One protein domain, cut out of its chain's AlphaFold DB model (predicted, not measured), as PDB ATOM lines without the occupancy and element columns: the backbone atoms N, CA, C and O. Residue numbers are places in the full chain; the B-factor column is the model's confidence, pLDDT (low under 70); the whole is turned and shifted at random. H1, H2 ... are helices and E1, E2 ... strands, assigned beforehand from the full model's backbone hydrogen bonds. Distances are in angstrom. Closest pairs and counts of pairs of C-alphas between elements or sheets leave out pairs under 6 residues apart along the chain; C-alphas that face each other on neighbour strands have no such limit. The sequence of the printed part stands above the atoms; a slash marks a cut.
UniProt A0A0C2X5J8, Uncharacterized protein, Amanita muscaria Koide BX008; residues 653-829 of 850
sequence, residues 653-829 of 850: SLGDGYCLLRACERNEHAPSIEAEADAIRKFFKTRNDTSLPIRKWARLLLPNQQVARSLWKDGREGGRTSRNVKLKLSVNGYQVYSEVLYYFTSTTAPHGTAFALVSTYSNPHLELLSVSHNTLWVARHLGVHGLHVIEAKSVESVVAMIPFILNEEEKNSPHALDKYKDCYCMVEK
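Overview. This is residues 653 to 829 of the 850 residues of an uncharacterized protein of Amanita muscaria Koide BX008 (UniProt A0A0C2X5J8). A large, strongly twisted sheet of eight strands, with E5 and E6 at its heart and helix H1 over its edge strand E8, makes one end and the middle of the model. Further along the long axis comes a small sheet, E7, E11 and E10, with H2 at its side and the short helices H4 and H5 beyond it; E9 of the large sheet runs on into E10 of the small one. The printed part has 177 residues with five named helices and eleven named strands, along the chain E1 E2 H1 E3 E4 E5 E6 H2 E7 H3 E8 E9 E10 H4 H5 E11, and the class is mixed. The large sheet is branched, the small one runs E7, E11, E10, and neighbour strands in both are antiparallel. The whole is compact, with a radius of gyration of the C-alphas of 17.3 A and spans of 53 by 37 by 33 A.

Arrangement. Begin at E5, residues 734 to 745, which bends by 79 degrees at residue 741 and has three neighbours. On one side of it lie E4, residues 724 to 731, beside residues 734 to 739, and E3, residues 695 to 701, beside residues 742 to 745; look for N 725 and O 738 at 2.8 A, and N 697 and O 743 at 2.7 A. On the other side lies E6, residues 755 to 760, with N 739 and O 759 at 2.8 A. E4, E5 and E6 form a meander, each strand the antiparallel neighbour of the one before. Past E6 comes the edge strand E8, residues 787 to 791, with N 756 and O 790 at 2.8 A. Past E4 comes E9, residues 795 to 798, with N 726 and O 797 at 2.8 A. Past E3 comes E2, residues 658 to 664, with N 701 and O 659 at 2.8 A, and then E1, residues 653 to 655, with N 654 and O 658 at 2.9 A. H1, residues 674 to 685, is on this sheet at a height of 8.3 A. It lies over E8, slantwise at 42 degrees on the local plane; their closest C-alphas, Ala 679 and His 788, are 5.7 A apart. H3, residues 783 to 786, only grazes the sheet. In the small sheet, E11, residues 823 to 827, has E7, residues 777 to 780, and E10, residues 800 to 803, as neighbours; find N 824 and O 779 at 2.8 A, and N 825 and O 802 at 2.7 A. H2, residues 766 to 771, only grazes this sheet. H4, residues 808 to 811, and H5, residues 814 to 819, only just touch, and only at the corner, with 3 pairs of C-alphas within 8 A, the closest Glu 810 and Ala 816 at 5.3 A. Every O i to N i+4 pair is within hydrogen-bond range in H1, H2 and H5; H3 and H4 are too short for one.

Along the chain. Find C-alpha 653 at (26.564, 11.629, 22.615), where E1 begins. E2 is 15.9 A long, H1 15.8 A, E3 17.3 A and E4 17.6 A. E5, the longest strand, runs 28.7 A from C-alpha 734 at (38.304, 36.472, 34.911) to C-alpha 745. E6 measures 14.9 A, E8 13.6 A and E11 13.0 A; E11 ends at C-alpha 827, (23.450, 37.546, 34.023).

Size, cuts and confidence. The two C-alphas farthest apart, those of His 751 and Glu 809, are 54.9 A apart. The printed part has no cut. The link from E3 to E4, residues 702 to 723, is long; its residues 707 to 708 pair antiparallel with residues 700 to 701 of E3. The mean pLDDT of the printed part is 88.0, and residues 686 to 692, 715 to 718, 748 to 749 and 751 are under 70.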
ATOM      1  N   SER A 653      25.926  11.593  21.295       89.19
ATOM      2  CA  SER A 653      26.564  11.629  22.615       89.19
ATOM      3  C   SER A 653      28.048  11.952  22.473       89.19
ATOM      4  O   SER A 653      28.738  11.361  21.643       89.19
ATOM      5  N   LEU A 654      28.528  12.883  23.293       89.56
ATOM      6  CA  LEU A 654      29.945  13.228  23.411       89.56
ATOM      7  C   LEU A 654      30.563  12.641  24.698       89.56
ATOM      8  O   LEU A 654      31.749  12.835  24.958       89.56
ATOM      9  N   GLY A 655      29.775  11.949  25.529       86.12
ATOM     10  CA  GLY A 655      30.166  11.527  26.880       86.12
ATOM     11  C   GLY A 655      30.055  12.646  27.929       86.12
ATOM     12  O   GLY A 655      29.786  13.800  27.601       86.12
ATOM     13  N   ASP A 656      30.239  12.296  29.204       84.56
ATOM     14  CA  ASP A 656      30.179  13.201  30.371       84.56
ATOM     15  C   ASP A 656      28.875  14.007  30.501       84.56
ATOM     16  O   ASP A 656      28.871  15.113  31.032       84.56
ATOM     17  N   GLY A 657      27.763  13.488  29.975       83.50
ATOM     18  CA  GLY A 657      26.473  14.188  29.955       83.50
ATOM     19  C   GLY A 657      26.321  15.230  28.840       83.50
ATOM     20  O   GLY A 657      25.274  15.868  28.756       83.50
ATOM     21  N   TYR A 658      27.314  15.385  27.958       90.50
ATOM     22  CA  TYR A 658      27.231  16.264  26.793       90.50
ATOM     23  C   TYR A 658      26.648  15.535  25.583       90.50
ATOM     24  O   TYR A 658      27.091  14.440  25.233       90.50
ATOM     25  N   CYS A 659      25.687  16.154  24.896       91.75
ATOM     26  CA  CYS A 659      25.112  15.610  23.660       91.75
ATOM     27  C   CYS A 659      24.852  16.713  22.631       91.75
ATOM     28  O   CYS A 659      24.219  17.717  22.948       91.75
ATOM     29  N   LEU A 660      25.247  16.516  21.374       92.25
ATOM     30  CA  LEU A 660      24.764  17.362  20.282       92.25
ATOM     31  C   LEU A 660      23.330  16.970  19.921       92.25
ATOM     32  O   LEU A 660      23.025  15.792  19.722       92.25
ATOM     33  N   LEU A 661      22.444  17.961  19.823       89.75
ATOM     34  CA  LEU A 661      21.026  17.763  19.515       89.75
ATOM     35  C   LEU A 661      20.698  18.187  18.074       89.75
ATOM     36  O   LEU A 661      21.401  18.986  17.456       89.75
ATOM     37  N   ARG A 662      19.590  17.660  17.537       80.12
ATOM     38  CA  ARG A 662      19.131  17.911  16.158       80.12
ATOM     39  C   ARG A 662      18.839  19.393  15.859       80.12
ATOM     40  O   ARG A 662      18.639  20.213  16.755       80.12
ATOM     41  N   ALA A 663      18.740  19.653  14.549       82.56
ATOM     42  CA  ALA A 663      19.135  20.853  13.795       82.56
ATOM     43  C   ALA A 663      20.642  20.842  13.459       82.56
ATOM     44  O   ALA A 663      21.422  21.631  13.977       82.56
ATOM     45  N   CYS A 664      21.038  19.903  12.591       86.25
ATOM     46  CA  CYS A 664      22.392  19.771  12.051       86.25
ATOM     47  C   CYS A 664      22.365  19.745  10.518       86.25
ATOM     48  O   CYS A 664      21.333  19.428   9.914       86.25
ATOM     49  N   GLU A 665      23.497  20.048   9.896       87.19
ATOM     50  CA  GLU A 665      23.695  19.869   8.459       87.19
ATOM     51  C   GLU A 665      23.683  18.391   8.063       87.19
ATOM     52  O   GLU A 665      23.972  17.498   8.866       87.19
ATOM     53  N   ARG A 666      23.310  18.133   6.805       81.81
ATOM     54  CA  ARG A 666      23.335  16.782   6.226       81.81
ATOM     55  C   ARG A 666      24.750  16.389   5.798       81.81
ATOM     56  O   ARG A 666      25.189  15.283   6.098       81.81
ATOM     57  N   ASN A 667      25.456  17.312   5.148       82.69
ATOM     58  CA  ASN A 667      26.764  17.087   4.537       82.69
ATOM     59  C   ASN A 667      27.812  18.005   5.167       82.69
ATOM     60  O   ASN A 667      27.456  19.030   5.741       82.69
ATOM     61  N   GLU A 668      29.082  17.625   5.057       81.62
ATOM     62  CA  GLU A 668      30.186  18.503   5.439       81.62
ATOM     63  C   GLU A 668      30.494  19.501   4.323       81.62
ATOM     64  O   GLU A 668      30.367  19.176   3.140       81.62
ATOM     65  N   HIS A 669      30.910  20.706   4.693       82.50
ATOM     66  CA  HIS A 669      31.387  21.709   3.747       82.50
ATOM     67  C   HIS A 669      32.423  22.631   4.396       82.50
ATOM     68  O   HIS A 669      32.532  22.704   5.621       82.50
ATOM     69  N   ALA A 670      33.182  23.352   3.572       80.38
ATOM     70  CA  ALA A 670      34.068  24.403   4.062       80.38
ATOM     71  C   ALA A 670      33.244  25.600   4.588       80.38
ATOM     72  O   ALA A 670      32.175  25.889   4.033       80.38
ATOM     73  N   PRO A 671      33.695  26.308   5.640       81.56
ATOM     74  CA  PRO A 671      33.045  27.536   6.093       81.56
ATOM     75  C   PRO A 671      32.988  28.575   4.964       81.56
ATOM     76  O   PRO A 671      33.978  28.803   4.278       81.56
ATOM     77  N   SER A 672      31.829  29.209   4.770       77.81
ATOM     78  CA  SER A 672      31.612  30.197   3.702       77.81
ATOM     79  C   SER A 672      32.118  31.602   4.044       77.81
ATOM     80  O   SER A 672      32.171  32.461   3.171       77.81
ATOM     81  N   ILE A 673      32.430  31.860   5.317       84.69
ATOM     82  CA  ILE A 673      32.902  33.153   5.819       84.69
ATOM     83  C   ILE A 673      34.394  33.023   6.128       84.69
ATOM     84  O   ILE A 673      34.785  32.195   6.951       84.69
ATOM     85  N   GLU A 674      35.217  33.864   5.501       86.25
ATOM     86  CA  GLU A 674      36.681  33.743   5.562       86.25
ATOM     87  C   GLU A 674      37.231  33.877   6.987       86.25
ATOM     88  O   GLU A 674      38.046  33.065   7.411       86.25
ATOM     89  N   ALA A 675      36.707  34.818   7.775       87.31
ATOM     90  CA  ALA A 675      37.113  34.990   9.172       87.31
ATOM     91  C   ALA A 675      36.819  33.746  10.039       87.31
ATOM     92  O   ALA A 675      37.588  33.419  10.945       87.31
ATOM     93  N   GLU A 676      35.728  33.022   9.756       89.38
ATOM     94  CA  GLU A 676      35.422  31.753  10.428       89.38
ATOM     95  C   GLU A 676      36.402  30.657   9.991       89.38
ATOM     96  O   GLU A 676      36.921  29.914  10.826       89.38
ATOM     97  N   ALA A 677      36.679  30.581   8.684       86.38
ATOM     98  CA  ALA A 677      37.630  29.635   8.117       86.38
ATOM     99  C   ALA A 677      39.043  29.852   8.681       86.38
ATOM    100  O   ALA A 677      39.709  28.881   9.034       86.38
ATOM    101  N   ASP A 678      39.476  31.101   8.845       87.25
ATOM    102  CA  ASP A 678      40.752  31.460   9.465       87.25
ATOM    103  C   ASP A 678      40.844  31.025  10.926       87.25
ATOM    104  O   ASP A 678      41.849  30.428  11.325       87.25
ATOM    105  N   ALA A 679      39.799  31.263  11.723       88.25
ATOM    106  CA  ALA A 679      39.760  30.828  13.119       88.25
ATOM    107  C   ALA A 679      39.852  29.296  13.236       88.25
ATOM    108  O   ALA A 679      40.605  28.773  14.065       88.25
ATOM    109  N   ILE A 680      39.138  28.576  12.364       87.12
ATOM    110  CA  ILE A 680      39.154  27.111  12.292       87.12
ATOM    111  C   ILE A 680      40.528  26.598  11.846       87.12
ATOM    112  O   ILE A 680      41.113  25.749  12.523       87.12
ATOM    113  N   ARG A 681      41.101  27.156  10.770       85.38
ATOM    114  CA  ARG A 681      42.450  26.809  10.290       85.38
ATOM    115  C   ARG A 681      43.502  27.046  11.360       85.38
ATOM    116  O   ARG A 681      44.350  26.185  11.571       85.38
ATOM    117  N   LYS A 682      43.448  28.183  12.058       85.62
ATOM    118  CA  LYS A 682      44.384  28.508  13.141       85.62
ATOM    119  C   LYS A 682      44.329  27.462  14.255       85.62
ATOM    120  O   LYS A 682      45.380  27.018  14.706       85.62
ATOM    121  N   PHE A 683      43.133  27.031  14.655       84.38
ATOM    122  CA  PHE A 683      42.955  26.008  15.686       84.38
ATOM    123  C   PHE A 683      43.493  24.633  15.256       84.38
ATOM    124  O   PHE A 683      44.295  24.035  15.971       84.38
ATOM    125  N   PHE A 684      43.138  24.143  14.065       80.38
ATOM    126  CA  PHE A 684      43.602  22.826  13.603       80.38
ATOM    127  C   PHE A 684      45.085  22.799  13.209       80.38
ATOM    128  O   PHE A 684      45.768  21.810  13.480       80.38
ATOM    129  N   LYS A 685      45.637  23.912  12.706       75.12
ATOM    130  CA  LYS A 685      47.079  24.049  12.435       75.12
ATOM    131  C   LYS A 685      47.915  23.890  13.706       75.12
ATOM    132  O   LYS A 685      48.979  23.287  13.653       75.12
ATOM    133  N   THR A 686      47.424  24.359  14.858       62.19
ATOM    134  CA  THR A 686      48.096  24.126  16.153       62.19
ATOM    135  C   THR A 686      48.053  22.667  16.624       62.19
ATOM    136  O   THR A 686      48.738  22.318  17.579       62.19
ATOM    137  N   ARG A 687      47.287  21.803  15.943       63.94
ATOM    138  CA  ARG A 687      47.116  20.373  16.243       63.94
ATOM    139  C   ARG A 687      47.655  19.452  15.135       63.94
ATOM    140  O   ARG A 687      47.391  18.256  15.187       63.94
ATOM    141  N   ASN A 688      48.400  19.990  14.159       60.34
ATOM    142  CA  ASN A 688      48.892  19.277  12.967       60.34
ATOM    143  C   ASN A 688      47.785  18.598  12.122       60.34
ATOM    144  O   ASN A 688      48.030  17.561  11.513       60.34
ATOM    145  N   ASP A 689      46.583  19.184  12.059       60.62
ATOM    146  CA  ASP A 689      45.457  18.700  11.242       60.62
ATOM    147  C   ASP A 689      45.162  19.674  10.079       60.62
ATOM    148  O   ASP A 689      45.353  20.888  10.204       60.62
ATOM    149  N   THR A 690      44.724  19.149   8.930       53.31
ATOM    150  CA  THR A 690      44.551  19.882   7.660       53.31
ATOM    151  C   THR A 690      43.118  19.889   7.116       53.31
ATOM    152  O   THR A 690      42.883  20.469   6.056       53.31
ATOM    153  N   SER A 691      42.146  19.256   7.781       57.34
ATOM    154  CA  SER A 691      40.780  19.151   7.242       57.34
ATOM    155  C   SER A 691      39.901  20.379   7.520       57.34
ATOM    156  O   SER A 691      39.739  20.823   8.654       57.34
ATOM    157  N   LEU A 692      39.321  20.918   6.442       65.94
ATOM    158  CA  LEU A 692      38.369  22.035   6.388       65.94
ATOM    159  C   LEU A 692      36.872  21.657   6.315       65.94
ATOM    160  O   LEU A 692      36.064  22.515   6.679       65.94
ATOM    161  N   PRO A 693      36.440  20.468   5.832       80.25
ATOM    162  CA  PRO A 693      35.023  20.125   5.867       80.25
ATOM    163  C   PRO A 693      34.531  19.952   7.309       80.25
ATOM    164  O   PRO A 693      35.052  19.156   8.096       80.25
ATOM    165  N   ILE A 694      33.501  20.726   7.646       87.50
ATOM    166  CA  ILE A 694      32.808  20.665   8.929       87.50
ATOM    167  C   ILE A 694      31.333  20.350   8.705       87.50
ATOM    168  O   ILE A 694      30.746  20.750   7.701       87.50
ATOM    169  N   ARG A 695      30.714  19.663   9.665       90.06
ATOM    170  CA  ARG A 695      29.255  19.526   9.751       90.06
ATOM    171  C   ARG A 695      28.752  20.374  10.905       90.06
ATOM    172  O   ARG A 695      29.091  20.075  12.051       90.06
ATOM    173  N   LYS A 696      27.920  21.385  10.636       92.19
ATOM    174  CA  LYS A 696      27.373  22.253  11.685       92.19
ATOM    175  C   LYS A 696      26.240  21.589  12.462       92.19
ATOM    176  O   LYS A 696      25.406  20.852  11.929       92.19
ATOM    177  N   TRP A 697      26.185  21.923  13.742       92.94
ATOM    178  CA  TRP A 697      25.185  21.528  14.721       92.94
ATOM    179  C   TRP A 697      24.708  22.767  15.473       92.94
ATOM    180  O   TRP A 697      25.492  23.641  15.840       92.94
ATOM    181  N   ALA A 698      23.405  22.848  15.721       90.75
ATOM    182  CA  ALA A 698      22.818  24.043  16.306       90.75
ATOM    183  C   ALA A 698      22.805  24.064  17.842       90.75
ATOM    184  O   ALA A 698      22.592  25.128  18.425       90.75
ATOM    185  N   ARG A 699      22.904  22.898  18.490       92.75
ATOM    186  CA  ARG A 699      22.511  22.719  19.893       92.75
ATOM    187  C   ARG A 699      23.410  21.726  20.616       92.75
ATOM    188  O   ARG A 699      23.660  20.640  20.095       92.75
ATOM    189  N   LEU A 700      23.770  22.069  21.845       93.62
ATOM    190  CA  LEU A 700      24.511  21.231  22.779       93.62
ATOM    191  C   LEU A 700      23.715  21.099  24.084       93.62
ATOM    192  O   LEU A 700      23.394  22.099  24.722       93.62
ATOM    193  N   LEU A 701      23.386  19.870  24.472       91.25
ATOM    194  CA  LEU A 701      22.919  19.528  25.811       91.25
ATOM    195  C   LEU A 701      24.128  19.475  26.746       91.25
ATOM    196  O   LEU A 701      25.119  18.815  26.428       91.25
ATOM    197  N   LEU A 702      24.029  20.173  27.872       90.62
ATOM    198  CA  LEU A 702      25.040  20.230  28.921       90.62
ATOM    199  C   LEU A 702      24.707  19.244  30.059       90.62
ATOM    200  O   LEU A 702      23.540  18.879  30.226       90.62
ATOM    201  N   PRO A 703      25.682  18.875  30.912       84.88
ATOM    202  CA  PRO A 703      25.456  17.952  32.032       84.88
ATOM    203  C   PRO A 703      24.392  18.453  33.018       84.88
ATOM    204  O   PRO A 703      23.597  17.675  33.545       84.88
ATOM    205  N   ASN A 704      24.312  19.776  33.194       80.31
ATOM    206  CA  ASN A 704      23.304  20.456  34.009       80.31
ATOM    207  C   ASN A 704      21.910  20.541  33.341       80.31
ATOM    208  O   ASN A 704      21.054  21.293  33.804       80.31
ATOM    209  N   GLN A 705      21.687  19.798  32.249       82.81
ATOM    210  CA  GLN A 705      20.450  19.724  31.459       82.81
ATOM    211  C   GLN A 705      20.073  21.002  30.698       82.81
ATOM    212  O   GLN A 705      19.024  21.061  30.054       82.81
ATOM    213  N   GLN A 706      20.921  22.032  30.709       87.44
ATOM    214  CA  GLN A 706      20.710  23.197  29.861       87.44
ATOM    215  C   GLN A 706      21.000  22.850  28.398       87.44
ATOM    216  O   GLN A 706      21.925  22.102  28.088       87.44
ATOM    217  N   VAL A 707      20.234  23.444  27.484       90.31
ATOM    218  CA  VAL A 707      20.499  23.355  26.045       90.31
ATOM    219  C   VAL A 707      21.096  24.674  25.572       90.31
ATOM    220  O   VAL A 707      20.385  25.670  25.430       90.31
ATOM    221  N   ALA A 708      22.397  24.665  25.301       92.81
ATOM    222  CA  ALA A 708      23.106  25.776  24.690       92.81
ATOM    223  C   ALA A 708      22.841  25.778  23.178       92.81
ATOM    224  O   ALA A 708      23.162  24.825  22.462       92.81
ATOM    225  N   ARG A 709      22.208  26.840  22.684       92.69
ATOM    226  CA  ARG A 709      21.907  27.052  21.261       92.69
ATOM    227  C   ARG A 709      23.068  27.769  20.574       92.69
ATOM    228  O   ARG A 709      24.103  28.010  21.186       92.69
ATOM    229  N   SER A 710      22.908  28.077  19.295       92.94
ATOM    230  CA  SER A 710      23.913  28.781  18.504       92.94
ATOM    231  C   SER A 710      23.272  29.742  17.511       92.94
ATOM    232  O   SER A 710      22.162  29.485  17.035       92.94
ATOM    233  N   LEU A 711      23.975  30.827  17.180       90.88
ATOM    234  CA  LEU A 711      23.524  31.891  16.278       90.88
ATOM    235  C   LEU A 711      22.957  31.352  14.958       90.88
ATOM    236  O   LEU A 711      21.936  31.842  14.489       90.88
ATOM    237  N   TRP A 712      23.557  30.296  14.402       87.19
ATOM    238  CA  TRP A 712      23.158  29.704  13.122       87.19
ATOM    239  C   TRP A 712      21.678  29.283  13.034       87.19
ATOM    240  O   TRP A 712      21.093  29.310  11.948       87.19
ATOM    241  N   LYS A 713      21.048  28.879  14.149       82.31
ATOM    242  CA  LYS A 713      19.630  28.455  14.186       82.31
ATOM    243  C   LYS A 713      18.840  29.017  15.378       82.31
ATOM    244  O   LYS A 713      17.733  28.544  15.645       82.31
ATOM    245  N   ASP A 714      19.380  30.001  16.094       71.31
ATOM    246  CA  ASP A 714      18.688  30.706  17.180       71.31
ATOM    247  C   ASP A 714      17.974  31.935  16.592       71.31
ATOM    248  O   ASP A 714      18.542  33.019  16.524       71.31
ATOM    249  N   GLY A 715      16.761  31.740  16.059       55.97
ATOM    250  CA  GLY A 715      16.086  32.773  15.259       55.97
ATOM    251  C   GLY A 715      14.612  32.509  14.957       55.97
ATOM    252  O   GLY A 715      14.184  32.663  13.819       55.97
ATOM    253  N   ARG A 716      13.826  32.078  15.950       58.22
ATOM    254  CA  ARG A 716      12.357  32.157  15.834       58.22
ATOM    255  C   ARG A 716      11.917  33.559  16.263       58.22
ATOM    256  O   ARG A 716      12.397  34.032  17.293       58.22
ATOM    257  N   GLU A 717      11.019  34.195  15.516       51.03
ATOM    258  CA  GLU A 717      10.358  35.430  15.963       51.03
ATOM    259  C   GLU A 717       9.733  35.209  17.352       51.03
ATOM    260  O   GLU A 717       9.110  34.178  17.604       51.03
ATOM    261  N   GLY A 718       9.983  36.124  18.295       60.22
ATOM    262  CA  GLY A 718       9.540  35.993  19.692       60.22
ATOM    263  C   GLY A 718      10.317  34.980  20.557       60.22
ATOM    264  O   GLY A 718       9.959  34.768  21.719       60.22
ATOM    265  N   GLY A 719      11.375  34.354  20.026       72.19
ATOM    266  CA  GLY A 719      12.213  33.383  20.732       72.19
ATOM    267  C   GLY A 719      13.166  33.991  21.772       72.19
ATOM    268  O   GLY A 719      13.501  35.172  21.732       72.19
ATOM    269  N   ARG A 720      13.622  33.152  22.710       85.25
ATOM    270  CA  ARG A 720      14.584  33.502  23.771       85.25
ATOM    271  C   ARG A 720      15.997  33.043  23.409       85.25
ATOM    272  O   ARG A 720      16.196  31.864  23.111       85.25
ATOM    273  N   THR A 721      16.970  33.939  23.507       87.38
ATOM    274  CA  THR A 721      18.383  33.697  23.209       87.38
ATOM    275  C   THR A 721      18.999  32.743  24.225       87.38
ATOM    276  O   THR A 721      18.990  33.010  25.420       87.38
ATOM    277  N   SER A 722      19.561  31.627  23.754       89.81
ATOM    278  CA  SER A 722      20.235  30.630  24.617       89.81
ATOM    279  C   SER A 722      21.622  30.252  24.090       89.81
ATOM    280  O   SER A 722      22.098  29.141  24.314       89.81
ATOM    281  N   ARG A 723      22.240  31.160  23.330       92.94
ATOM    282  CA  ARG A 723      23.524  30.962  22.638       92.94
ATOM    283  C   ARG A 723      24.732  31.577  23.344       92.94
ATOM    284  O   ARG A 723      25.850  31.365  22.897       92.94
ATOM    285  N   ASN A 724      24.523  32.324  24.425       95.62
ATOM    286  CA  ASN A 724      25.615  32.853  25.234       95.62
ATOM    287  C   ASN A 724      25.987  31.850  26.325       95.62
ATOM    288  O   ASN A 724      25.111  31.293  26.991       95.62
ATOM    289  N   VAL A 725      27.282  31.604  26.497       95.44
ATOM    290  CA  VAL A 725      27.797  30.542  27.361       95.44
ATOM    291  C   VAL A 725      28.934  31.020  28.252       95.44
ATOM    292  O   VAL A 725      29.737  31.864  27.859       95.44
ATOM    293  N   LYS A 726      29.011  30.427  29.443       95.38
ATOM    294  CA  LYS A 726      30.171  30.449  30.334       95.38
ATOM    295  C   LYS A 726      31.076  29.268  29.988       95.38
ATOM    296  O   LYS A 726      30.589  28.147  29.819       95.38
ATOM    297  N   LEU A 727      32.375  29.513  29.869       94.38
ATOM    298  CA  LEU A 727      33.368  28.477  29.575       94.38
ATOM    299  C   LEU A 727      34.048  27.983  30.856       94.38
ATOM    300  O   LEU A 727      34.219  28.745  31.784       94.38
ATOM    301  N   LYS A 728      34.554  26.752  30.914       90.94
ATOM    302  CA  LYS A 728      35.296  26.239  32.089       90.94
ATOM    303  C   LYS A 728      36.662  26.907  32.325       90.94
ATOM    304  O   LYS A 728      37.395  26.515  33.227       90.94
ATOM    305  N   LEU A 729      37.039  27.864  31.481       87.56
ATOM    306  CA  LEU A 729      38.341  28.516  31.490       87.56
ATOM    307  C   LEU A 729      38.241  29.938  32.045       87.56
ATOM    308  O   LEU A 729      37.262  30.649  31.806       87.56
ATOM    309  N   SER A 730      39.298  30.359  32.732       85.19
ATOM    310  CA  SER A 730      39.501  31.739  33.159       85.19
ATOM    311  C   SER A 730      40.780  32.301  32.541       85.19
ATOM    312  O   SER A 730      41.749  31.576  32.315       85.19
ATOM    313  N   VAL A 731      40.775  33.597  32.234       82.12
ATOM    314  CA  VAL A 731      41.922  34.324  31.676       82.12
ATOM    315  C   VAL A 731      42.168  35.546  32.548       82.12
ATOM    316  O   VAL A 731      41.254  36.328  32.795       82.12
ATOM    317  N   ASN A 732      43.398  35.707  33.042       80.69
ATOM    318  CA  ASN A 732      43.780  36.790  33.959       80.69
ATOM    319  C   ASN A 732      42.886  36.879  35.214       80.69
ATOM    320  O   ASN A 732      42.583  37.969  35.687       80.69
ATOM    321  N   GLY A 733      42.426  35.729  35.720       81.06
ATOM    322  CA  GLY A 733      41.525  35.649  36.876       81.06
ATOM    323  C   GLY A 733      40.048  35.930  36.569       81.06
ATOM    324  O   GLY A 733      39.228  35.849  37.478       81.06
ATOM    325  N   TYR A 734      39.687  36.215  35.313       86.50
ATOM    326  CA  TYR A 734      38.304  36.472  34.911       86.50
ATOM    327  C   TYR A 734      37.691  35.294  34.168       86.50
ATOM    328  O   TYR A 734      38.318  34.653  33.323       86.50
ATOM    329  N   GLN A 735      36.422  35.052  34.472       90.88
ATOM    330  CA  GLN A 735      35.585  34.094  33.780       90.88
ATOM    331  C   GLN A 735      35.376  34.502  32.314       90.88
ATOM    332  O   GLN A 735      35.043  35.654  32.035       90.88
ATOM    333  N   VAL A 736      35.540  33.559  31.381       93.50
ATOM    334  CA  VAL A 736      35.299  33.817  29.953       93.50
ATOM    335  C   VAL A 736      33.863  33.471  29.576       93.50
ATOM    336  O   VAL A 736      33.368  32.377  29.874       93.50
ATOM    337  N   TYR A 737      33.228  34.416  28.885       96.12
ATOM    338  CA  TYR A 737      31.899  34.290  28.305       96.12
ATOM    339  C   TYR A 737      31.984  34.462  26.790       96.12
ATOM    340  O   TYR A 737      32.764  35.285  26.301       96.12
ATOM    341  N   SER A 738      31.161  33.719  26.053       96.62
ATOM    342  CA  SER A 738      31.155  33.766  24.587       96.62
ATOM    343  C   SER A 738      29.760  33.584  24.000       96.62
ATOM    344  O   SER A 738      28.921  32.891  24.573       96.62
ATOM    345  N   GLU A 739      29.526  34.164  22.826       96.44
ATOM    346  CA  GLU A 739      28.397  33.844  21.959       96.44
ATOM    347  C   GLU A 739      28.772  32.659  21.058       96.44
ATOM    348  O   GLU A 739      29.792  32.683  20.369       96.44
ATOM    349  N   VAL A 740      27.964  31.600  21.049       96.25
ATOM    350  CA  VAL A 740      28.185  30.440  20.181       96.25
ATOM    351  C   VAL A 740      27.609  30.710  18.797       96.25
ATOM    352  O   VAL A 740      26.397  30.882  18.648       96.25
ATOM    353  N   LEU A 741      28.454  30.666  17.766       94.50
ATOM    354  CA  LEU A 741      28.025  30.837  16.377       94.50
ATOM    355  C   LEU A 741      27.409  29.543  15.838       94.50
ATOM    356  O   LEU A 741      26.291  29.554  15.319       94.50
ATOM    357  N   TYR A 742      28.118  28.426  16.009       94.12
ATOM    358  CA  TYR A 742      27.653  27.061  15.750       94.12
ATOM    359  C   TYR A 742      28.585  26.033  16.396       94.12
ATOM    360  O   TYR A 742      29.776  26.278  16.595       94.12
ATOM    361  N   TYR A 743      28.038  24.855  16.689       94.94
ATOM    362  CA  TYR A 743      28.829  23.669  17.005       94.94
ATOM    363  C   TYR A 743      29.186  22.949  15.712       94.94
ATOM    364  O   TYR A 743      28.470  23.080  14.718       94.94
ATOM    365  N   PHE A 744      30.260  22.172  15.696       92.56
ATOM    366  CA  PHE A 744      30.594  21.372  14.529       92.56
ATOM    367  C   PHE A 744      31.390  20.112  14.865       92.56
ATOM    368  O   PHE A 744      32.066  20.019  15.888       92.56
ATOM    369  N   THR A 745      31.291  19.138  13.968       90.00
ATOM    370  CA  THR A 745      32.121  17.930  13.939       90.00
ATOM    371  C   THR A 745      32.954  17.935  12.659       90.00
ATOM    372  O   THR A 745      32.516  18.500  11.656       90.00
ATOM    373  N   SER A 746      34.122  17.296  12.685       80.38
ATOM    374  CA  SER A 746      34.950  17.063  11.497       80.38
ATOM    375  C   SER A 746      35.348  15.593  11.428       80.38
ATOM    376  O   SER A 746      35.552  14.961  12.465       80.38
ATOM    377  N   THR A 747      35.453  15.060  10.215       71.06
ATOM    378  CA  THR A 747      35.839  13.673   9.924       71.06
ATOM    379  C   THR A 747      37.262  13.317  10.357       71.06
ATOM    380  O   THR A 747      37.538  12.139  10.568       71.06
ATOM    381  N   THR A 748      38.155  14.296  10.529       67.44
ATOM    382  CA  THR A 748      39.528  14.061  11.016       67.44
ATOM    383  C   THR A 748      39.645  14.024  12.533       67.44
ATOM    384  O   THR A 748      40.651  13.551  13.061       67.44
ATOM    385  N   ALA A 749      38.621  14.478  13.256       68.44
ATOM    386  CA  ALA A 749      38.614  14.430  14.708       68.44
ATOM    387  C   ALA A 749      38.189  13.035  15.211       68.44
ATOM    388  O   ALA A 749      37.347  12.385  14.585       68.44
ATOM    389  N   PRO A 750      38.709  12.570  16.365       72.94
ATOM    390  CA  PRO A 750      38.290  11.304  16.958       72.94
ATOM    391  C   PRO A 750      36.771  11.231  17.139       72.94
ATOM    392  O   PRO A 750      36.125  12.227  17.488       72.94
ATOM    393  N   HIS A 751      36.197  10.043  16.943       69.00
ATOM    394  CA  HIS A 751      34.758   9.837  17.095       69.00
ATOM    395  C   HIS A 751      34.284  10.275  18.494       69.00
ATOM    396  O   HIS A 751      34.890   9.919  19.500       69.00
ATOM    397  N   GLY A 752      33.216  11.078  18.554       71.56
ATOM    398  CA  GLY A 752      32.712  11.663  19.804       71.56
ATOM    399  C   GLY A 752      33.320  13.025  20.158       71.56
ATOM    400  O   GLY A 752      32.947  13.605  21.176       71.56
ATOM    401  N   THR A 753      34.200  13.573  19.313       85.06
ATOM    402  CA  THR A 753      34.736  14.933  19.471       85.06
ATOM    403  C   THR A 753      33.868  15.946  18.732       85.06
ATOM    404  O   THR A 753      33.526  15.762  17.563       85.06
ATOM    405  N   ALA A 754      33.537  17.044  19.405       92.44
ATOM    406  CA  ALA A 754      32.854  18.181  18.810       92.44
ATOM    407  C   ALA A 754      33.489  19.490  19.271       92.44
ATOM    408  O   ALA A 754      33.992  19.602  20.392       92.44
ATOM    409  N   PHE A 755      33.400  20.495  18.412       93.69
ATOM    410  CA  PHE A 755      33.932  21.829  18.638       93.69
ATOM    411  C   PHE A 755      32.810  22.863  18.559       93.69
ATOM    412  O   PHE A 755      31.706  22.574  18.091       93.69
ATOM    413  N   ALA A 756      33.087  24.075  19.019       95.31
ATOM    414  CA  ALA A 756      32.228  25.232  18.834       95.31
ATOM    415  C   ALA A 756      33.053  26.389  18.280       95.31
ATOM    416  O   ALA A 756      34.130  26.684  18.802       95.31
ATOM    417  N   LEU A 757      32.537  27.048  17.244       95.38
ATOM    418  CA  LEU A 757      33.016  28.368  16.859       95.38
ATOM    419  C   LEU A 757      32.275  29.397  17.711       95.38
ATOM    420  O   LEU A 757      31.041  29.405  17.745       95.38
ATOM    421  N   VAL A 758      33.023  30.246  18.406       96.31
ATOM    422  CA  VAL A 758      32.474  31.228  19.343       96.31
ATOM    423  C   VAL A 758      33.061  32.615  19.097       96.31
ATOM    424  O   VAL A 758      34.187  32.727  18.620       96.31
ATOM    425  N   SER A 759      32.309  33.656  19.451       96.50
ATOM    426  CA  SER A 759      32.800  35.029  19.583       96.50
ATOM    427  C   SER A 759      32.867  35.391  21.066       96.50
ATOM    428  O   SER A 759      31.867  35.298  21.778       96.50
ATOM    429  N   THR A 760      34.054  35.720  21.571       95.88
ATOM    430  CA  THR A 760      34.260  36.036  22.990       95.88
ATOM    431  C   THR A 760      33.765  37.437  23.350       95.88
ATOM    432  O   THR A 760      33.777  38.368  22.542       95.88
ATOM    433  N   TYR A 761      33.351  37.597  24.605       96.31
ATOM    434  CA  TYR A 761      33.175  38.907  25.221       96.31
ATOM    435  C   TYR A 761      34.491  39.363  25.867       96.31
ATOM    436  O   TYR A 761      35.329  38.543  26.251       96.31
ATOM    437  N   SER A 762      34.680  40.676  25.990       95.12
ATOM    438  CA  SER A 762      35.833  41.261  26.675       95.12
ATOM    439  C   SER A 762      35.857  40.924  28.171       95.12
ATOM    440  O   SER A 762      34.860  40.497  28.755       95.12
ATOM    441  N   ASN A 763      36.975  41.241  28.827       93.38
ATOM    442  CA  ASN A 763      37.015  41.350  30.287       93.38
ATOM    443  C   ASN A 763      35.984  42.380  30.791       93.38
ATOM    444  O   ASN A 763      35.613  43.293  30.035       93.38
ATOM    445  N   PRO A 764      35.513  42.244  32.046       94.12
ATOM    446  CA  PRO A 764      34.511  43.139  32.596       94.12
ATOM    447  C   PRO A 764      35.046  44.561  32.770       94.12
ATOM    448  O   PRO A 764      36.233  44.779  33.020       94.12
ATOM    449  N   HIS A 765      34.142  45.535  32.712       94.75
ATOM    450  CA  HIS A 765      34.429  46.909  33.101       94.75
ATOM    451  C   HIS A 765      34.705  46.977  34.612       94.75
ATOM    452  O   HIS A 765      33.789  46.833  35.424       94.75
ATOM    453  N   LEU A 766      35.978  47.145  34.984       93.56
ATOM    454  CA  LEU A 766      36.453  46.965  36.363       93.56
ATOM    455  C   LEU A 766      35.861  47.968  37.356       93.56
ATOM    456  O   LEU A 766      35.586  47.607  38.495       93.56
ATOM    457  N   GLU A 767      35.636  49.209  36.925       93.94
ATOM    458  CA  GLU A 767      35.044  50.256  37.761       93.94
ATOM    459  C   GLU A 767      33.596  49.900  38.124       93.94
ATOM    460  O   GLU A 767      33.242  49.846  39.300       93.94
ATOM    461  N   LEU A 768      32.776  49.553  37.122       94.75
ATOM    462  CA  LEU A 768      31.391  49.132  37.344       94.75
ATOM    463  C   LEU A 768      31.315  47.844  38.169       94.75
ATOM    464  O   LEU A 768      30.455  47.723  39.045       94.75
ATOM    465  N   LEU A 769      32.221  46.894  37.928       95.31
ATOM    466  CA  LEU A 769      32.282  45.653  38.693       95.31
ATOM    467  C   LEU A 769      32.634  45.922  40.164       95.31
ATOM    468  O   LEU A 769      31.963  45.405  41.053       95.31
ATOM    469  N   SER A 770      33.630  46.770  40.426       95.50
ATOM    470  CA  SER A 770      34.073  47.113  41.780       95.50
ATOM    471  C   SER A 770      32.995  47.869  42.559       95.50
ATOM    472  O   SER A 770      32.602  47.432  43.640       95.50
ATOM    473  N   VAL A 771      32.444  48.944  41.986       96.50
ATOM    474  CA  VAL A 771      31.444  49.788  42.662       96.50
ATOM    475  C   VAL A 771      30.127  49.033  42.894       96.50
ATOM    476  O   VAL A 771      29.449  49.225  43.904       96.50
ATOM    477  N   SER A 772      29.794  48.083  42.016       96.94
ATOM    478  CA  SER A 772      28.651  47.180  42.198       96.94
ATOM    479  C   SER A 772      28.926  45.995  43.130       96.94
ATOM    480  O   SER A 772      28.103  45.083  43.191       96.94
ATOM    481  N   HIS A 773      30.060  45.947  43.835       96.38
ATOM    482  CA  HIS A 773      30.425  44.826  44.710       96.38
ATOM    483  C   HIS A 773      30.396  43.471  43.975       96.38
ATOM    484  O   HIS A 773      29.879  42.472  44.475       96.38
ATOM    485  N   ASN A 774      30.930  43.432  42.753       94.06
ATOM    486  CA  ASN A 774      30.946  42.273  41.855       94.06
ATOM    487  C   ASN A 774      29.553  41.785  41.405       94.06
ATOM    488  O   ASN A 774      29.379  40.606  41.092       94.06
ATOM    489  N   THR A 775      28.541  42.663  41.366       95.31
ATOM    490  CA  THR A 775      27.172  42.275  40.960       95.31
ATOM    491  C   THR A 775      26.776  42.724  39.554       95.31
ATOM    492  O   THR A 775      25.883  42.112  38.958       95.31
ATOM    493  N   LEU A 776      27.450  43.723  38.983       96.56
ATOM    494  CA  LEU A 776      27.244  44.172  37.609       96.56
ATOM    495  C   LEU A 776      28.472  43.853  36.749       96.56
ATOM    496  O   LEU A 776      29.472  44.567  36.772       96.56
ATOM    497  N   TRP A 777      28.378  42.785  35.959       95.94
ATOM    498  CA  TRP A 777      29.416  42.395  35.007       95.94
ATOM    499  C   TRP A 777      29.084  42.935  33.620       95.94
ATOM    500  O   TRP A 777      28.180  42.427  32.959       95.94
ATOM    501  N   VAL A 778      29.813  43.956  33.171       97.00
ATOM    502  CA  VAL A 778      29.606  44.584  31.856       97.00
ATOM    503  C   VAL A 778      30.769  44.246  30.943       97.00
ATOM    504  O   VAL A 778      31.903  44.585  31.265       97.00
ATOM    505  N   ALA A 779      30.497  43.611  29.807       96.12
ATOM    506  CA  ALA A 779      31.513  43.206  28.841       96.12
ATOM    507  C   ALA A 779      31.108  43.580  27.411       96.12
ATOM    508  O   ALA A 779      29.927  43.565  27.067       96.12
ATOM    509  N   ARG A 780      32.085  43.919  26.568       96.62
ATOM    510  CA  ARG A 780      31.879  44.245  25.151       96.62
ATOM    511  C   ARG A 780      31.899  42.974  24.308       96.62
ATOM    512  O   ARG A 780      32.787  42.143  24.486       96.62
ATOM    513  N   HIS A 781      30.958  42.826  23.383       96.31
ATOM    514  CA  HIS A 781      31.001  41.742  22.403       96.31
ATOM    515  C   HIS A 781      32.084  42.027  21.352       96.31
ATOM    516  O   HIS A 781      32.075  43.090  20.735       96.31
ATOM    517  N   LEU A 782      33.032  41.106  21.145       95.31
ATOM    518  CA  LEU A 782      34.190  41.356  20.272       95.31
ATOM    519  C   LEU A 782      33.930  41.034  18.792       95.31
ATOM    520  O   LEU A 782      34.761  41.346  17.935       95.31
ATOM    521  N   GLY A 783      32.790  40.414  18.468       92.38
ATOM    522  CA  GLY A 783      32.401  40.103  17.095       92.38
ATOM    523  C   GLY A 783      33.465  39.277  16.368       92.38
ATOM    524  O   GLY A 783      33.963  38.280  16.893       92.38
ATOM    525  N   VAL A 784      33.843  39.708  15.162       90.75
ATOM    526  CA  VAL A 784      34.843  39.013  14.332       90.75
ATOM    527  C   VAL A 784      36.238  38.969  14.966       90.75
ATOM    528  O   VAL A 784      36.993  38.033  14.716       90.75
ATOM    529  N   HIS A 785      36.577  39.938  15.820       91.81
ATOM    530  CA  HIS A 785      37.879  39.990  16.493       91.81
ATOM    531  C   HIS A 785      37.982  39.006  17.664       91.81
ATOM    532  O   HIS A 785      39.089  38.674  18.080       91.81
ATOM    533  N   GLY A 786      36.845  38.528  18.180       92.31
ATOM    534  CA  GLY A 786      36.773  37.530  19.250       92.31
ATOM    535  C   GLY A 786      36.569  36.097  18.762       92.31
ATOM    536  O   GLY A 786      36.158  35.256  19.558       92.31
ATOM    537  N   LEU A 787      36.765  35.811  17.469       95.44
ATOM    538  CA  LEU A 787      36.510  34.480  16.915       95.44
ATOM    539  C   LEU A 787      37.558  33.460  17.366       95.44
ATOM    540  O   LEU A 787      38.744  33.566  17.048       95.44
ATOM    541  N   HIS A 788      37.090  32.418  18.051       92.69
ATOM    542  CA  HIS A 788      37.907  31.301  18.509       92.69
ATOM    543  C   HIS A 788      37.158  29.976  18.368       92.69
ATOM    544  O   HIS A 788      35.933  29.916  18.472       92.69
ATOM    545  N   VAL A 789      37.911  28.895  18.166       92.81
ATOM    546  CA  VAL A 789      37.384  27.532  18.263       92.81
ATOM    547  C   VAL A 789      37.693  26.984  19.648       92.81
ATOM    548  O   VAL A 789      38.821  27.093  20.130       92.81
ATOM    549  N   ILE A 790      36.685  26.387  20.275       93.38
ATOM    550  CA  ILE A 790      36.799  25.686  21.555       93.38
ATOM    551  C   ILE A 790      36.288  24.254  21.413       93.38
ATOM    552  O   ILE A 790      35.462  23.957  20.549       93.38
ATOM    553  N   GLU A 791      36.723  23.357  22.293       93.31
ATOM    554  CA  GLU A 791      36.065  22.057  22.433       93.31
ATOM    555  C   GLU A 791      34.664  22.252  23.024       93.31
ATOM    556  O   GLU A 791      34.501  22.996  23.994       93.31
ATOM    557  N   ALA A 792      33.650  21.567  22.489       94.12
ATOM    558  CA  ALA A 792      32.260  21.730  22.927       94.12
ATOM    559  C   ALA A 792      32.079  21.434  24.431       94.12
ATOM    560  O   ALA A 792      31.304  22.102  25.114       94.12
ATOM    561  N   LYS A 793      32.864  20.496  24.978       94.44
ATOM    562  CA  LYS A 793      32.898  20.153  26.413       94.44
ATOM    563  C   LYS A 793      33.471  21.250  27.322       94.44
ATOM    564  O   LYS A 793      33.370  21.137  28.549       94.44
ATOM    565  N   SER A 794      34.049  22.305  26.746       94.94
ATOM    566  CA  SER A 794      34.509  23.489  27.483       94.94
ATOM    567  C   SER A 794      33.349  24.377  27.927       94.94
ATOM    568  O   SER A 794      33.552  25.250  28.763       94.94
ATOM    569  N   VAL A 795      32.143  24.175  27.390       94.81
ATOM    570  CA  VAL A 795      30.945  24.900  27.822       94.81
ATOM    571  C   VAL A 795      30.503  24.392  29.196       94.81
ATOM    572  O   VAL A 795      30.251  23.198  29.383       94.81
ATOM    573  N   GLU A 796      30.415  25.303  30.162       92.69
ATOM    574  CA  GLU A 796      29.986  25.023  31.535       92.69
ATOM    575  C   GLU A 796      28.476  25.222  31.694       92.69
ATOM    576  O   GLU A 796      27.770  24.323  32.148       92.69
ATOM    577  N   SER A 797      27.971  26.389  31.290       92.56
ATOM    578  CA  SER A 797      26.565  26.761  31.447       92.56
ATOM    579  C   SER A 797      26.122  27.802  30.424       92.56
ATOM    580  O   SER A 797      26.931  28.544  29.868       92.56
ATOM    581  N   VAL A 798      24.813  27.898  30.209       93.06
ATOM    582  CA  VAL A 798      24.179  28.972  29.437       93.06
ATOM    583  C   VAL A 798      23.986  30.197  30.331       93.06
ATOM    584  O   VAL A 798      23.509  30.071  31.462       93.06
ATOM    585  N   VAL A 799      24.311  31.379  29.807       94.12
ATOM    586  CA  VAL A 799      24.150  32.675  30.487       94.12
ATOM    587  C   VAL A 799      23.291  33.622  29.656       94.12
ATOM    588  O   VAL A 799      23.124  33.437  28.450       94.12
ATOM    589  N   ALA A 800      22.734  34.643  30.294       94.75
ATOM    590  CA  ALA A 800      22.098  35.754  29.605       94.75
ATOM    591  C   ALA A 800      23.125  36.873  29.391       94.75
ATOM    592  O   ALA A 800      23.860  37.226  30.311       94.75
ATOM    593  N   MET A 801      23.149  37.441  28.188       95.38
ATOM    594  CA  MET A 801      23.904  38.654  27.869       95.38
ATOM    595  C   MET A 801      22.896  39.695  27.410       95.38
ATOM    596  O   MET A 801      22.297  39.568  26.343       95.38
ATOM    597  N   ILE A 802      22.647  40.673  28.270       94.44
ATOM    598  CA  ILE A 802      21.574  41.657  28.117       94.44
ATOM    599  C   ILE A 802      22.199  42.985  27.702       94.44
ATOM    600  O   ILE A 802      23.206  43.343  28.302       94.44
ATOM    601  N   PRO A 803      21.655  43.733  26.730       94.75
ATOM    602  CA  PRO A 803      22.206  45.033  26.359       94.75
ATOM    603  C   PRO A 803      22.407  45.940  27.579       94.75
ATOM    604  O   PRO A 803      21.534  46.029  28.446       94.75
ATOM    605  N   PHE A 804      23.568  46.592  27.664       96.25
ATOM    606  CA  PHE A 804      23.866  47.504  28.764       96.25
ATOM    607  C   PHE A 804      22.935  48.723  28.711       96.25
ATOM    608  O   PHE A 804      22.816  49.392  27.685       96.25
ATOM    609  N   ILE A 805      22.253  49.001  29.825       94.88
ATOM    610  CA  ILE A 805      21.244  50.060  29.914       94.88
ATOM    611  C   ILE A 805      21.934  51.352  30.347       94.88
ATOM    612  O   ILE A 805      22.504  51.403  31.439       94.88
ATOM    613  N   LEU A 806      21.857  52.387  29.511       93.62
ATOM    614  CA  LEU A 806      22.371  53.726  29.807       93.62
ATOM    615  C   LEU A 806      21.341  54.563  30.574       93.62
ATOM    616  O   LEU A 806      20.140  54.477  30.297       93.62
ATOM    617  N   ASN A 807      21.811  55.377  31.516       91.00
ATOM    618  CA  ASN A 807      21.001  56.413  32.155       91.00
ATOM    619  C   ASN A 807      20.869  57.648  31.237       91.00
ATOM    620  O   ASN A 807      21.495  57.716  30.177       91.00
ATOM    621  N   GLU A 808      20.033  58.618  31.609       88.62
ATOM    622  CA  GLU A 808      19.774  59.792  30.758       88.62
ATOM    623  C   GLU A 808      21.021  60.661  30.528       88.62
ATOM    624  O   GLU A 808      21.224  61.161  29.424       88.62
ATOM    625  N   GLU A 809      21.902  60.801  31.518       90.56
ATOM    626  CA  GLU A 809      23.156  61.554  31.363       90.56
ATOM    627  C   GLU A 809      24.107  60.869  30.367       90.56
ATOM    628  O   GLU A 809      24.682  61.511  29.489       90.56
ATOM    629  N   GLU A 810      24.228  59.545  30.450       93.81
ATOM    630  CA  GLU A 810      25.064  58.731  29.569       93.81
ATOM    631  C   GLU A 810      24.520  58.685  28.138       93.81
ATOM    632  O   GLU A 810      25.302  58.738  27.191       93.81
ATOM    633  N   LYS A 811      23.195  58.635  27.952       92.44
ATOM    634  CA  LYS A 811      22.574  58.717  26.617       92.44
ATOM    635  C   LYS A 811      22.902  60.030  25.909       92.44
ATOM    636  O   LYS A 811      23.029  60.046  24.688       92.44
ATOM    637  N   ASN A 812      23.060  61.108  26.674       93.75
ATOM    638  CA  ASN A 812      23.368  62.440  26.162       93.75
ATOM    639  C   ASN A 812      24.881  62.709  26.033       93.75
ATOM    640  O   ASN A 812      25.274  63.778  25.567       93.75
ATOM    641  N   SER A 813      25.740  61.753  26.406       95.38
ATOM    642  CA  SER A 813      27.198  61.880  26.342       95.38
ATOM    643  C   SER A 813      27.782  61.068  25.177       95.38
ATOM    644  O   SER A 813      27.793  59.835  25.233       95.38
ATOM    645  N   PRO A 814      28.359  61.714  24.138       93.50
ATOM    646  CA  PRO A 814      29.011  61.007  23.031       93.50
ATOM    647  C   PRO A 814      30.127  60.063  23.496       93.50
ATOM    648  O   PRO A 814      30.304  58.981  22.941       93.50
ATOM    649  N   HIS A 815      30.848  60.450  24.554       93.62
ATOM    650  CA  HIS A 815      31.886  59.615  25.148       93.62
ATOM    651  C   HIS A 815      31.305  58.337  25.767       93.62
ATOM    652  O   HIS A 815      31.863  57.260  25.578       93.62
ATOM    653  N   ALA A 816      30.177  58.429  26.477       91.25
ATOM    654  CA  ALA A 816      29.536  57.260  27.073       91.25
ATOM    655  C   ALA A 816      28.946  56.322  26.006       91.25
ATOM    656  O   ALA A 816      29.097  55.105  26.122       91.25
ATOM    657  N   LEU A 817      28.344  56.872  24.945       93.12
ATOM    658  CA  LEU A 817      27.827  56.087  23.819       93.12
ATOM    659  C   LEU A 817      28.925  55.256  23.139       93.12
ATOM    660  O   LEU A 817      28.710  54.080  22.859       93.12
ATOM    661  N   ASP A 818      30.109  55.833  22.921       92.94
ATOM    662  CA  ASP A 818      31.254  55.105  22.358       92.94
ATOM    663  C   ASP A 818      31.870  54.112  23.363       92.94
ATOM    664  O   ASP A 818      32.133  52.944  23.041       92.94
ATOM    665  N   LYS A 819      32.023  54.533  24.626       92.75
ATOM    666  CA  LYS A 819      32.555  53.703  25.720       92.75
ATOM    667  C   LYS A 819      31.733  52.427  25.921       92.75
ATOM    668  O   LYS A 819      32.317  51.360  26.123       92.75
ATOM    669  N   TYR A 820      30.409  52.516  25.834       94.62
ATOM    670  CA  TYR A 820      29.490  51.403  26.094       94.62
ATOM    671  C   TYR A 820      28.863  50.793  24.834       94.62
ATOM    672  O   TYR A 820      27.947  49.971  24.933       94.62
ATOM    673  N   LYS A 821      29.369  51.145  23.648       93.44
ATOM    674  CA  LYS A 821      28.952  50.524  22.392       93.44
ATOM    675  C   LYS A 821      29.188  49.011  22.435       93.44
ATOM    676  O   LYS A 821      30.266  48.556  22.821       93.44
ATOM    677  N   ASP A 822      28.168  48.249  22.041       93.88
ATOM    678  CA  ASP A 822      28.169  46.780  22.025       93.88
ATOM    679  C   ASP A 822      28.502  46.140  23.391       93.88
ATOM    680  O   ASP A 822      29.013  45.018  23.461       93.88
ATOM    681  N   CYS A 823      28.227  46.852  24.492       96.81
ATOM    682  CA  CYS A 823      28.355  46.326  25.846       96.81
ATOM    683  C   CYS A 823      27.080  45.621  26.313       96.81
ATOM    684  O   CYS A 823      25.957  46.065  26.074       96.81
ATOM    685  N   TYR A 824      27.283  44.534  27.050       97.25
ATOM    686  CA  TYR A 824      26.242  43.677  27.588       97.25
ATOM    687  C   TYR A 824      26.496  43.396  29.072       97.25
ATOM    688  O   TYR A 824      27.636  43.191  29.495       97.25
ATOM    689  N   CYS A 825      25.423  43.350  29.854       96.62
ATOM    690  CA  CYS A 825      25.383  42.833  31.211       96.62
ATOM    691  C   CYS A 825      25.311  41.306  31.179       96.62
ATOM    692  O   CYS A 825      24.336  40.744  30.668       96.62
ATOM    693  N   MET A 826      26.299  40.641  31.772       95.19
ATOM    694  CA  MET A 826      26.237  39.206  32.018       95.19
ATOM    695  C   MET A 826      25.319  38.929  33.207       95.19
ATOM    696  O   MET A 826      25.458  39.519  34.282       95.19
ATOM    697  N   VAL A 827      24.367  38.025  32.996       92.62
ATOM    698  CA  VAL A 827      23.450  37.546  34.023       92.62
ATOM    699  C   VAL A 827      23.459  36.022  34.014       92.62
ATOM    700  O   VAL A 827      23.060  35.375  33.046       92.62
ATOM    701  N   GLU A 828      23.892  35.437  35.123       87.44
ATOM    702  CA  GLU A 828      23.789  34.003  35.373       87.44
ATOM    703  C   GLU A 828      22.433  33.662  35.985       87.44
ATOM    704  O   GLU A 828      21.838  34.467  36.707       87.44
ATOM    705  N   LYS A 829      21.931  32.455  35.693       81.75
ATOM    706  CA  LYS A 829      20.701  31.978  36.322       81.75
ATOM    707  C   LYS A 829      20.997  31.845  37.816       81.75
ATOM    708  O   LYS A 829      21.885  31.075  38.187       81.75
TER     709      LYS A 829